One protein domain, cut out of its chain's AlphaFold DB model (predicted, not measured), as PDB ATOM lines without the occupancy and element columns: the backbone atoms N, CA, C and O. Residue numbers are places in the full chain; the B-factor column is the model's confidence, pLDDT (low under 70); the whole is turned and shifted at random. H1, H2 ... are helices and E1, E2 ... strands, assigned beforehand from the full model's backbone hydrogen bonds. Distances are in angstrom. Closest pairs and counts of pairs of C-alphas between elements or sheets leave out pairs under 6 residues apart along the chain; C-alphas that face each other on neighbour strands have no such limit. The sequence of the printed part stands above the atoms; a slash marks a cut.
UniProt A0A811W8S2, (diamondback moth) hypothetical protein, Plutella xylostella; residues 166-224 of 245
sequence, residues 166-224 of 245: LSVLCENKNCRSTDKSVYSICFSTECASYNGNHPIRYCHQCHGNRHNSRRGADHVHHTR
ATOM      1  N   LEU A 166      32.661  44.670  40.765       71.56
ATOM      2  CA  LEU A 166      31.975  44.102  39.609       71.56
ATOM      3  C   LEU A 166      30.987  43.002  40.032       71.56
ATOM      4  O   LEU A 166      31.390  41.930  40.480       71.56
ATOM      5  N   SER A 167      29.692  43.284  39.867       78.00
ATOM      6  CA  SER A 167      28.604  42.314  39.955       78.00
ATOM      7  C   SER A 167      28.122  41.996  38.549       78.00
ATOM      8  O   SER A 167      27.852  42.893  37.749       78.00
ATOM      9  N   VAL A 168      27.967  40.706  38.261       83.69
ATOM     10  CA  VAL A 168      27.340  40.220  37.023       83.69
ATOM     11  C   VAL A 168      25.817  40.101  37.149       83.69
ATOM     12  O   VAL A 168      25.144  39.778  36.167       83.69
ATOM     13  N   LEU A 169      25.261  40.393  38.334       89.88
ATOM     14  CA  LEU A 169      23.838  40.275  38.659       89.88
ATOM     15  C   LEU A 169      23.176  41.627  38.963       89.88
ATOM     16  O   LEU A 169      23.800  42.554  39.473       89.88
ATOM     17  N   CYS A 170      21.876  41.699  38.681       94.06
ATOM     18  CA  CYS A 170      20.987  42.816  38.986       94.06
ATOM     19  C   CYS A 170      20.985  43.154  40.482       94.06
ATOM     20  O   CYS A 170      20.751  42.286  41.323       94.06
ATOM     21  N   GLU A 171      21.148  44.437  40.791       94.62
ATOM     22  CA  GLU A 171      21.259  44.971  42.154       94.62
ATOM     23  C   GLU A 171      19.923  45.483  42.702       94.62
ATOM     24  O   GLU A 171      19.807  45.868  43.865       94.62
ATOM     25  N   ASN A 172      18.861  45.452  41.892       95.00
ATOM     26  CA  ASN A 172      17.523  45.736  42.391       95.00
ATOM     27  C   ASN A 172      17.116  44.674  43.426       95.00
ATOM     28  O   ASN A 172      16.779  43.543  43.067       95.00
ATOM     29  N   LYS A 173      17.057  45.070  44.702       93.19
ATOM     30  CA  LYS A 173      16.677  44.207  45.837       93.19
ATOM     31  C   LYS A 173      15.315  43.521  45.659       93.19
ATOM     32  O   LYS A 173      15.094  42.446  46.200       93.19
ATOM     33  N   ASN A 174      14.424  44.108  44.855       94.38
ATOM     34  CA  ASN A 174      13.092  43.573  44.551       94.38
ATOM     35  C   ASN A 174      13.013  42.859  43.182       94.38
ATOM     36  O   ASN A 174      11.923  42.708  42.626       94.38
ATOM     37  N   CYS A 175      14.147  42.464  42.592       96.25
ATOM     38  CA  CYS A 175      14.198  41.804  41.287       96.25
ATOM     39  C   CYS A 175      13.511  40.426  41.307       96.25
ATOM     40  O   CYS A 175      13.899  39.532  42.060       96.25
ATOM     41  N   ARG A 176      12.527  40.243  40.416       95.88
ATOM     42  CA  ARG A 176      11.784  38.983  40.209       95.88
ATOM     43  C   ARG A 176      12.072  38.315  38.859       95.88
ATOM     44  O   ARG A 176      11.379  37.375  38.490       95.88
ATOM     45  N   SER A 177      13.068  38.813  38.128       96.19
ATOM     46  CA  SER A 177      13.449  38.258  36.831       96.19
ATOM     47  C   SER A 177      14.044  36.861  36.990       96.19
ATOM     48  O   SER A 177      14.771  36.600  37.955       96.19
ATOM     49  N   THR A 178      13.757  35.994  36.022       94.38
ATOM     50  CA  THR A 178      14.413  34.690  35.874       94.38
ATOM     51  C   THR A 178      15.863  34.874  35.436       94.38
ATOM     52  O   THR A 178      16.761  34.304  36.047       94.38
ATOM     53  N   ASP A 179      16.098  35.744  34.452       93.69
ATOM     54  CA  ASP A 179      17.432  36.198  34.070       93.69
ATOM     55  C   ASP A 179      17.806  37.469  34.846       93.69
ATOM     56  O   ASP A 179      17.231  38.548  34.659       93.69
ATOM     57  N   LYS A 180      18.766  37.328  35.759       94.12
ATOM     58  CA  LYS A 180      19.274  38.426  36.588       94.12
ATOM     59  C   LYS A 180      20.578  39.008  36.056       94.12
ATOM     60  O   LYS A 180      21.142  39.853  36.746       94.12
ATOM     61  N   SER A 181      21.048  38.596  34.882       91.25
ATOM     62  CA  SER A 181      22.278  39.121  34.294       91.25
ATOM     63  C   SER A 181      22.211  40.642  34.127       91.25
ATOM     64  O   SER A 181      21.166  41.209  33.789       91.25
ATOM     65  N   VAL A 182      23.315  41.334  34.416       90.56
ATOM     66  CA  VAL A 182      23.386  42.794  34.253       90.56
ATOM     67  C   VAL A 182      23.275  43.152  32.780       90.56
ATOM     68  O   VAL A 182      24.070  42.694  31.956       90.56
ATOM     69  N   TYR A 183      22.305  44.011  32.486       92.56
ATOM     70  CA  TYR A 183      22.028  44.570  31.170       92.56
ATOM     71  C   TYR A 183      22.512  46.021  31.067       92.56
ATOM     72  O   TYR A 183      23.195  46.375  30.110       92.56
ATOM     73  N   SER A 184      22.197  46.839  32.075       94.19
ATOM     74  CA  SER A 184      22.521  48.269  32.098       94.19
ATOM     75  C   SER A 184      23.001  48.729  33.471       94.19
ATOM     76  O   SER A 184      22.551  48.190  34.483       94.19
ATOM     77  N   ILE A 185      23.792  49.797  33.503       94.69
ATOM     78  CA  ILE A 185      24.178  50.542  34.706       94.69
ATOM     79  C   ILE A 185      23.604  51.956  34.602       94.69
ATOM     80  O   ILE A 185      23.724  52.584  33.552       94.69
ATOM     81  N   CYS A 186      22.972  52.446  35.665       95.50
ATOM     82  CA  CYS A 186      22.439  53.806  35.740       95.50
ATOM     83  C   CYS A 186      23.180  54.612  36.813       95.50
ATOM     84  O   CYS A 186      23.321  54.152  37.949       95.50
ATOM     85  N   PHE A 187      23.621  55.813  36.434       94.88
ATOM     86  CA  PHE A 187      24.352  56.762  37.284       94.88
ATOM     87  C   PHE A 187      23.475  57.959  37.697       94.88
ATOM     88  O   PHE A 187      23.983  58.967  38.174       94.88
ATOM     89  N   SER A 188      22.152  57.897  37.508       94.88
ATOM     90  CA  SER A 188      21.270  58.943  38.033       94.88
ATOM     91  C   SER A 188      21.186  58.846  39.559       94.88
ATOM     92  O   SER A 188      21.123  57.752  40.127       94.88
ATOM     93  N   THR A 189      21.142  59.991  40.237       92.81
ATOM     94  CA  THR A 189      20.998  60.057  41.702       92.81
ATOM     95  C   THR A 189      19.677  59.443  42.166       92.81
ATOM     96  O   THR A 189      19.618  58.787  43.205       92.81
ATOM     97  N   GLU A 190      18.624  59.553  41.350       94.06
ATOM     98  CA  GLU A 190      17.338  58.897  41.588       94.06
ATOM     99  C   GLU A 190      17.474  57.371  41.646       94.06
ATOM    100  O   GLU A 190      16.973  56.738  42.578       94.06
ATOM    101  N   CYS A 191      18.173  56.764  40.685       95.12
ATOM    102  CA  CYS A 191      18.416  55.325  40.682       95.12
ATOM    103  C   CYS A 191      19.397  54.903  41.781       95.12
ATOM    104  O   CYS A 191      19.138  53.917  42.480       95.12
ATOM    105  N   ALA A 192      20.473  55.666  41.976       93.75
ATOM    106  CA  ALA A 192      21.491  55.406  42.988       93.75
ATOM    107  C   ALA A 192      20.938  55.466  44.422       93.75
ATOM    108  O   ALA A 192      21.376  54.709  45.290       93.75
ATOM    109  N   SER A 193      19.904  56.278  44.674       93.38
ATOM    110  CA  SER A 193      19.222  56.337  45.977       93.38
ATOM    111  C   SER A 193      18.681  54.974  46.442       93.38
ATOM    112  O   SER A 193      18.637  54.691  47.639       93.38
ATOM    113  N   TYR A 194      18.340  54.073  45.509       93.25
ATOM    114  CA  TYR A 194      17.889  52.712  45.824       93.25
ATOM    115  C   TYR A 194      19.033  51.741  46.160       93.25
ATOM    116  O   TYR A 194      18.765  50.620  46.604       93.25
ATOM    117  N   ASN A 195      20.284  52.157  45.956       93.12
ATOM    118  CA  ASN A 195      21.491  51.354  46.139       93.12
ATOM    119  C   ASN A 195      22.509  52.015  47.082       93.12
ATOM    120  O   ASN A 195      23.711  51.872  46.897       93.12
ATOM    121  N   GLY A 196      22.042  52.767  48.085       90.94
ATOM    122  CA  GLY A 196      22.943  53.413  49.047       90.94
ATOM    123  C   GLY A 196      23.844  54.468  48.404       90.94
ATOM    124  O   GLY A 196      25.004  54.569  48.769       90.94
ATOM    125  N   ASN A 197      23.310  55.212  47.432       92.06
ATOM    126  CA  ASN A 197      24.013  56.240  46.662       92.06
ATOM    127  C   ASN A 197      25.127  55.721  45.731       92.06
ATOM    128  O   ASN A 197      25.843  56.515  45.128       92.06
ATOM    129  N   HIS A 198      25.240  54.404  45.544       92.62
ATOM    130  CA  HIS A 198      26.071  53.822  44.493       92.62
ATOM    131  C   HIS A 198      25.302  53.746  43.163       92.62
ATOM    132  O   HIS A 198      24.092  53.493  43.176       92.62
ATOM    133  N   PRO A 199      25.979  53.865  42.005       93.81
ATOM    134  CA  PRO A 199      25.405  53.491  40.716       93.81
ATOM    135  C   PRO A 199      24.758  52.104  40.782       93.81
ATOM    136  O   PRO A 199      25.245  51.221  41.494       93.81
ATOM    137  N   ILE A 200      23.654  51.905  40.061       94.44
ATOM    138  CA  ILE A 200      22.869  50.670  40.156       94.44
ATOM    139  C   ILE A 200      22.849  49.907  38.836       94.44
ATOM    140  O   ILE A 200      22.567  50.451  37.763       94.44
ATOM    141  N   ARG A 201      23.108  48.605  38.931       94.31
ATOM    142  CA  ARG A 201      23.046  47.654  37.825       94.31
ATOM    143  C   ARG A 201      21.669  47.001  37.761       94.31
ATOM    144  O   ARG A 201      21.170  46.438  38.737       94.31
ATOM    145  N   TYR A 202      21.067  47.001  36.580       95.69
ATOM    146  CA  TYR A 202      19.776  46.369  36.325       95.69
ATOM    147  C   TYR A 202      19.894  45.243  35.299       95.69
ATOM    148  O   TYR A 202      20.605  45.370  34.304       95.69
ATOM    149  N   CYS A 203      19.137  44.162  35.504       96.25
ATOM    150  CA  CYS A 203      18.799  43.240  34.419       96.25
ATOM    151  C   CYS A 203      17.798  43.879  33.454       96.25
ATOM    152  O   CYS A 203      17.160  44.879  33.789       96.25
ATOM    153  N   HIS A 204      17.605  43.261  32.289       96.00
ATOM    154  CA  HIS A 204      16.739  43.783  31.229       96.00
ATOM    155  C   HIS A 204      15.316  44.121  31.721       96.00
ATOM    156  O   HIS A 204      14.793  45.200  31.452       96.00
ATOM    157  N   GLN A 205      14.699  43.241  32.521       97.06
ATOM    158  CA  GLN A 205      13.358  43.489  33.065       97.06
ATOM    159  C   GLN A 205      13.336  44.676  34.043       97.06
ATOM    160  O   GLN A 205      12.443  45.521  33.987       97.06
ATOM    161  N   CYS A 206      14.310  44.754  34.957       97.19
ATOM    162  CA  CYS A 206      14.376  45.858  35.917       97.19
ATOM    163  C   CYS A 206      14.696  47.186  35.229       97.19
ATOM    164  O   CYS A 206      14.147  48.206  35.638       97.19
ATOM    165  N   HIS A 207      15.518  47.156  34.180       96.88
ATOM    166  CA  HIS A 207      15.814  48.307  33.341       96.88
ATOM    167  C   HIS A 207      14.527  48.870  32.724       96.88
ATOM    168  O   HIS A 207      14.201  50.017  33.001       96.88
ATOM    169  N   GLY A 208      13.734  48.066  32.002       96.06
ATOM    170  CA  GLY A 208      12.491  48.554  31.380       96.06
ATOM    171  C   GLY A 208      11.437  49.040  32.390       96.06
ATOM    172  O   GLY A 208      10.699  49.994  32.143       96.06
ATOM    173  N   ASN A 209      11.398  48.439  33.582       95.00
ATOM    174  CA  ASN A 209      10.514  48.899  34.658       95.00
ATOM    175  C   ASN A 209      10.930  50.264  35.237       95.00
ATOM    176  O   ASN A 209      10.077  50.994  35.748       95.00
ATOM    177  N   ARG A 210      12.230  50.582  35.213       95.12
ATOM    178  CA  ARG A 210      12.801  51.800  35.806       95.12
ATOM    179  C   ARG A 210      12.978  52.934  34.809       95.12
ATOM    180  O   ARG A 210      12.789  54.072  35.215       95.12
ATOM    181  N   HIS A 211      13.276  52.604  33.560       95.44
ATOM    182  CA  HIS A 211      13.522  53.539  32.471       95.44
ATOM    183  C   HIS A 211      12.475  53.298  31.382       95.44
ATOM    184  O   HIS A 211      12.584  52.400  30.548       95.44
ATOM    185  N   ASN A 212      11.397  54.067  31.451       93.44
ATOM    186  CA  ASN A 212      10.304  54.080  30.488       93.44
ATOM    187  C   ASN A 212       9.732  55.496  30.396       93.44
ATOM    188  O   ASN A 212      10.124  56.391  31.136       93.44
ATOM    189  N   SER A 213       8.741  55.706  29.534       90.44
ATOM    190  CA  SER A 213       8.149  57.033  29.320       90.44
ATOM    191  C   SER A 213       7.565  57.699  30.575       90.44
ATOM    192  O   SER A 213       7.342  58.905  30.565       90.44
ATOM    193  N   ARG A 214       7.304  56.950  31.656       90.56
ATOM    194  CA  ARG A 214       6.752  57.487  32.911       90.56
ATOM    195  C   ARG A 214       7.799  57.730  33.994       90.56
ATOM    196  O   ARG A 214       7.505  58.451  34.942       90.56
ATOM    197  N   ARG A 215       8.953  57.061  33.933       90.12
ATOM    198  CA  ARG A 215       9.990  57.083  34.979       90.12
ATOM    199  C   ARG A 215      11.360  56.908  34.348       90.12
ATOM    200  O   ARG A 215      11.518  56.014  33.526       90.12
ATOM    201  N   GLY A 216      12.326  57.727  34.758       90.25
ATOM    202  CA  GLY A 216      13.717  57.601  34.319       90.25
ATOM    203  C   GLY A 216      13.906  57.677  32.803       90.25
ATOM    204  O   GLY A 216      14.818  57.051  32.275       90.25
ATOM    205  N   ALA A 217      13.022  58.391  32.096       90.12
ATOM    206  CA  ALA A 217      13.122  58.588  30.649       90.12
ATOM    207  C   ALA A 217      14.331  59.459  30.268       90.12
ATOM    208  O   ALA A 217      14.854  59.352  29.165       90.12
ATOM    209  N   ASP A 218      14.755  60.320  31.188       91.19
ATOM    210  CA  ASP A 218      15.881  61.242  31.086       91.19
ATOM    211  C   ASP A 218      17.170  60.689  31.715       91.19
ATOM    212  O   ASP A 218      18.197  61.364  31.722       91.19
ATOM    213  N   HIS A 219      17.143  59.464  32.247       94.62
ATOM    214  CA  HIS A 219      18.319  58.856  32.858       94.62
ATOM    215  C   HIS A 219      19.273  58.327  31.788       94.62
ATOM    216  O   HIS A 219      18.916  57.484  30.958       94.62
ATOM    217  N   VAL A 220      20.533  58.750  31.872       94.38
ATOM    218  CA  VAL A 220      21.614  58.157  31.087       94.38
ATOM    219  C   VAL A 220      22.004  56.819  31.702       94.38
ATOM    220  O   VAL A 220      22.285  56.705  32.897       94.38
ATOM    221  N   HIS A 221      22.031  55.793  30.861       94.31
ATOM    222  CA  HIS A 221      22.423  54.450  31.242       94.31
ATOM    223  C   HIS A 221      23.452  53.904  30.258       94.31
ATOM    224  O   HIS A 221      23.447  54.231  29.073       94.31
ATOM    225  N   HIS A 222      24.314  53.037  30.772       94.06
ATOM    226  CA  HIS A 222      25.398  52.423  30.018       94.06
ATOM    227  C   HIS A 222      25.170  50.926  29.939       94.06
ATOM    228  O   HIS A 222      24.807  50.285  30.926       94.06
ATOM    229  N   THR A 223      25.366  50.367  28.755       91.56
ATOM    230  CA  THR A 223      25.270  48.930  28.496       91.56
ATOM    231  C   THR A 223      26.655  48.370  28.194       91.56
ATOM    232  O   THR A 223      27.646  49.100  28.109       91.56
ATOM    233  N   ARG A 224      26.743  47.043  28.074       83.81
ATOM    234  CA  ARG A 224      27.986  46.380  27.669       83.81
ATOM    235  C   ARG A 224      28.437  46.897  26.304       83.81
ATOM    236  O   ARG A 224      27.604  47.215  25.456       83.81
TER     237      ARG A 224
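AT A GLANCE: This is residues 166 to 224 of the 245 residues of the protein "(diamondback moth) hypothetical protein" of Plutella xylostella (UniProt A0A811W8S2). Little regular structure: a small, rounded body, mostly loops, with a sheet of three short strands, H2 over it and H1 grazing it by E2. The 59 printed residues run E1, H1, E2, H2, E3; the antiparallel sheet's order is E2, E1, E3. It is mixed, with 23 residues in named elements, and compact: radius of gyration of the C-alphas 10.3 A, spans 26 by 23 by 23 A.

HOW THE PARTS SIT: After residues 166 to 183, find inner strand E1, residues 184 to 186. Its antiparallel neighbours are E2, residues 200 to 202, with N 202 and O 184 at 2.8 A, and E3, residues 221 to 223, with N 185 and O 222 at 2.8 A. H1, residues 189 to 195, only grazes the sheet; its closest C-alpha pair with E2 is Ala 192 and Ile 200, 5.7 A. In H1, 1 of 3 O i to N i+4 and 3 of 4 O i to N i+3 pairs are within hydrogen-bond range; in H2, residues 204 to 210, every O i to N i+4 pair is. H2 is on the sheet, at a height of 7.7 A. E2, H2 and E3 form a split strand-helix-strand unit, two strands running the same way with E1 between them, its crossover right-handed.

IN THESE COORDINATES: Start at C-alpha 184, (22.521, 48.269, 32.098); H1 spans 9.8 A and H2 10.0 A; E3 ends at C-alpha 223, (25.270, 48.930, 28.496).

THE WHOLE: The printed part has no cut, no link between named elements is long, and no printed residue is under 70.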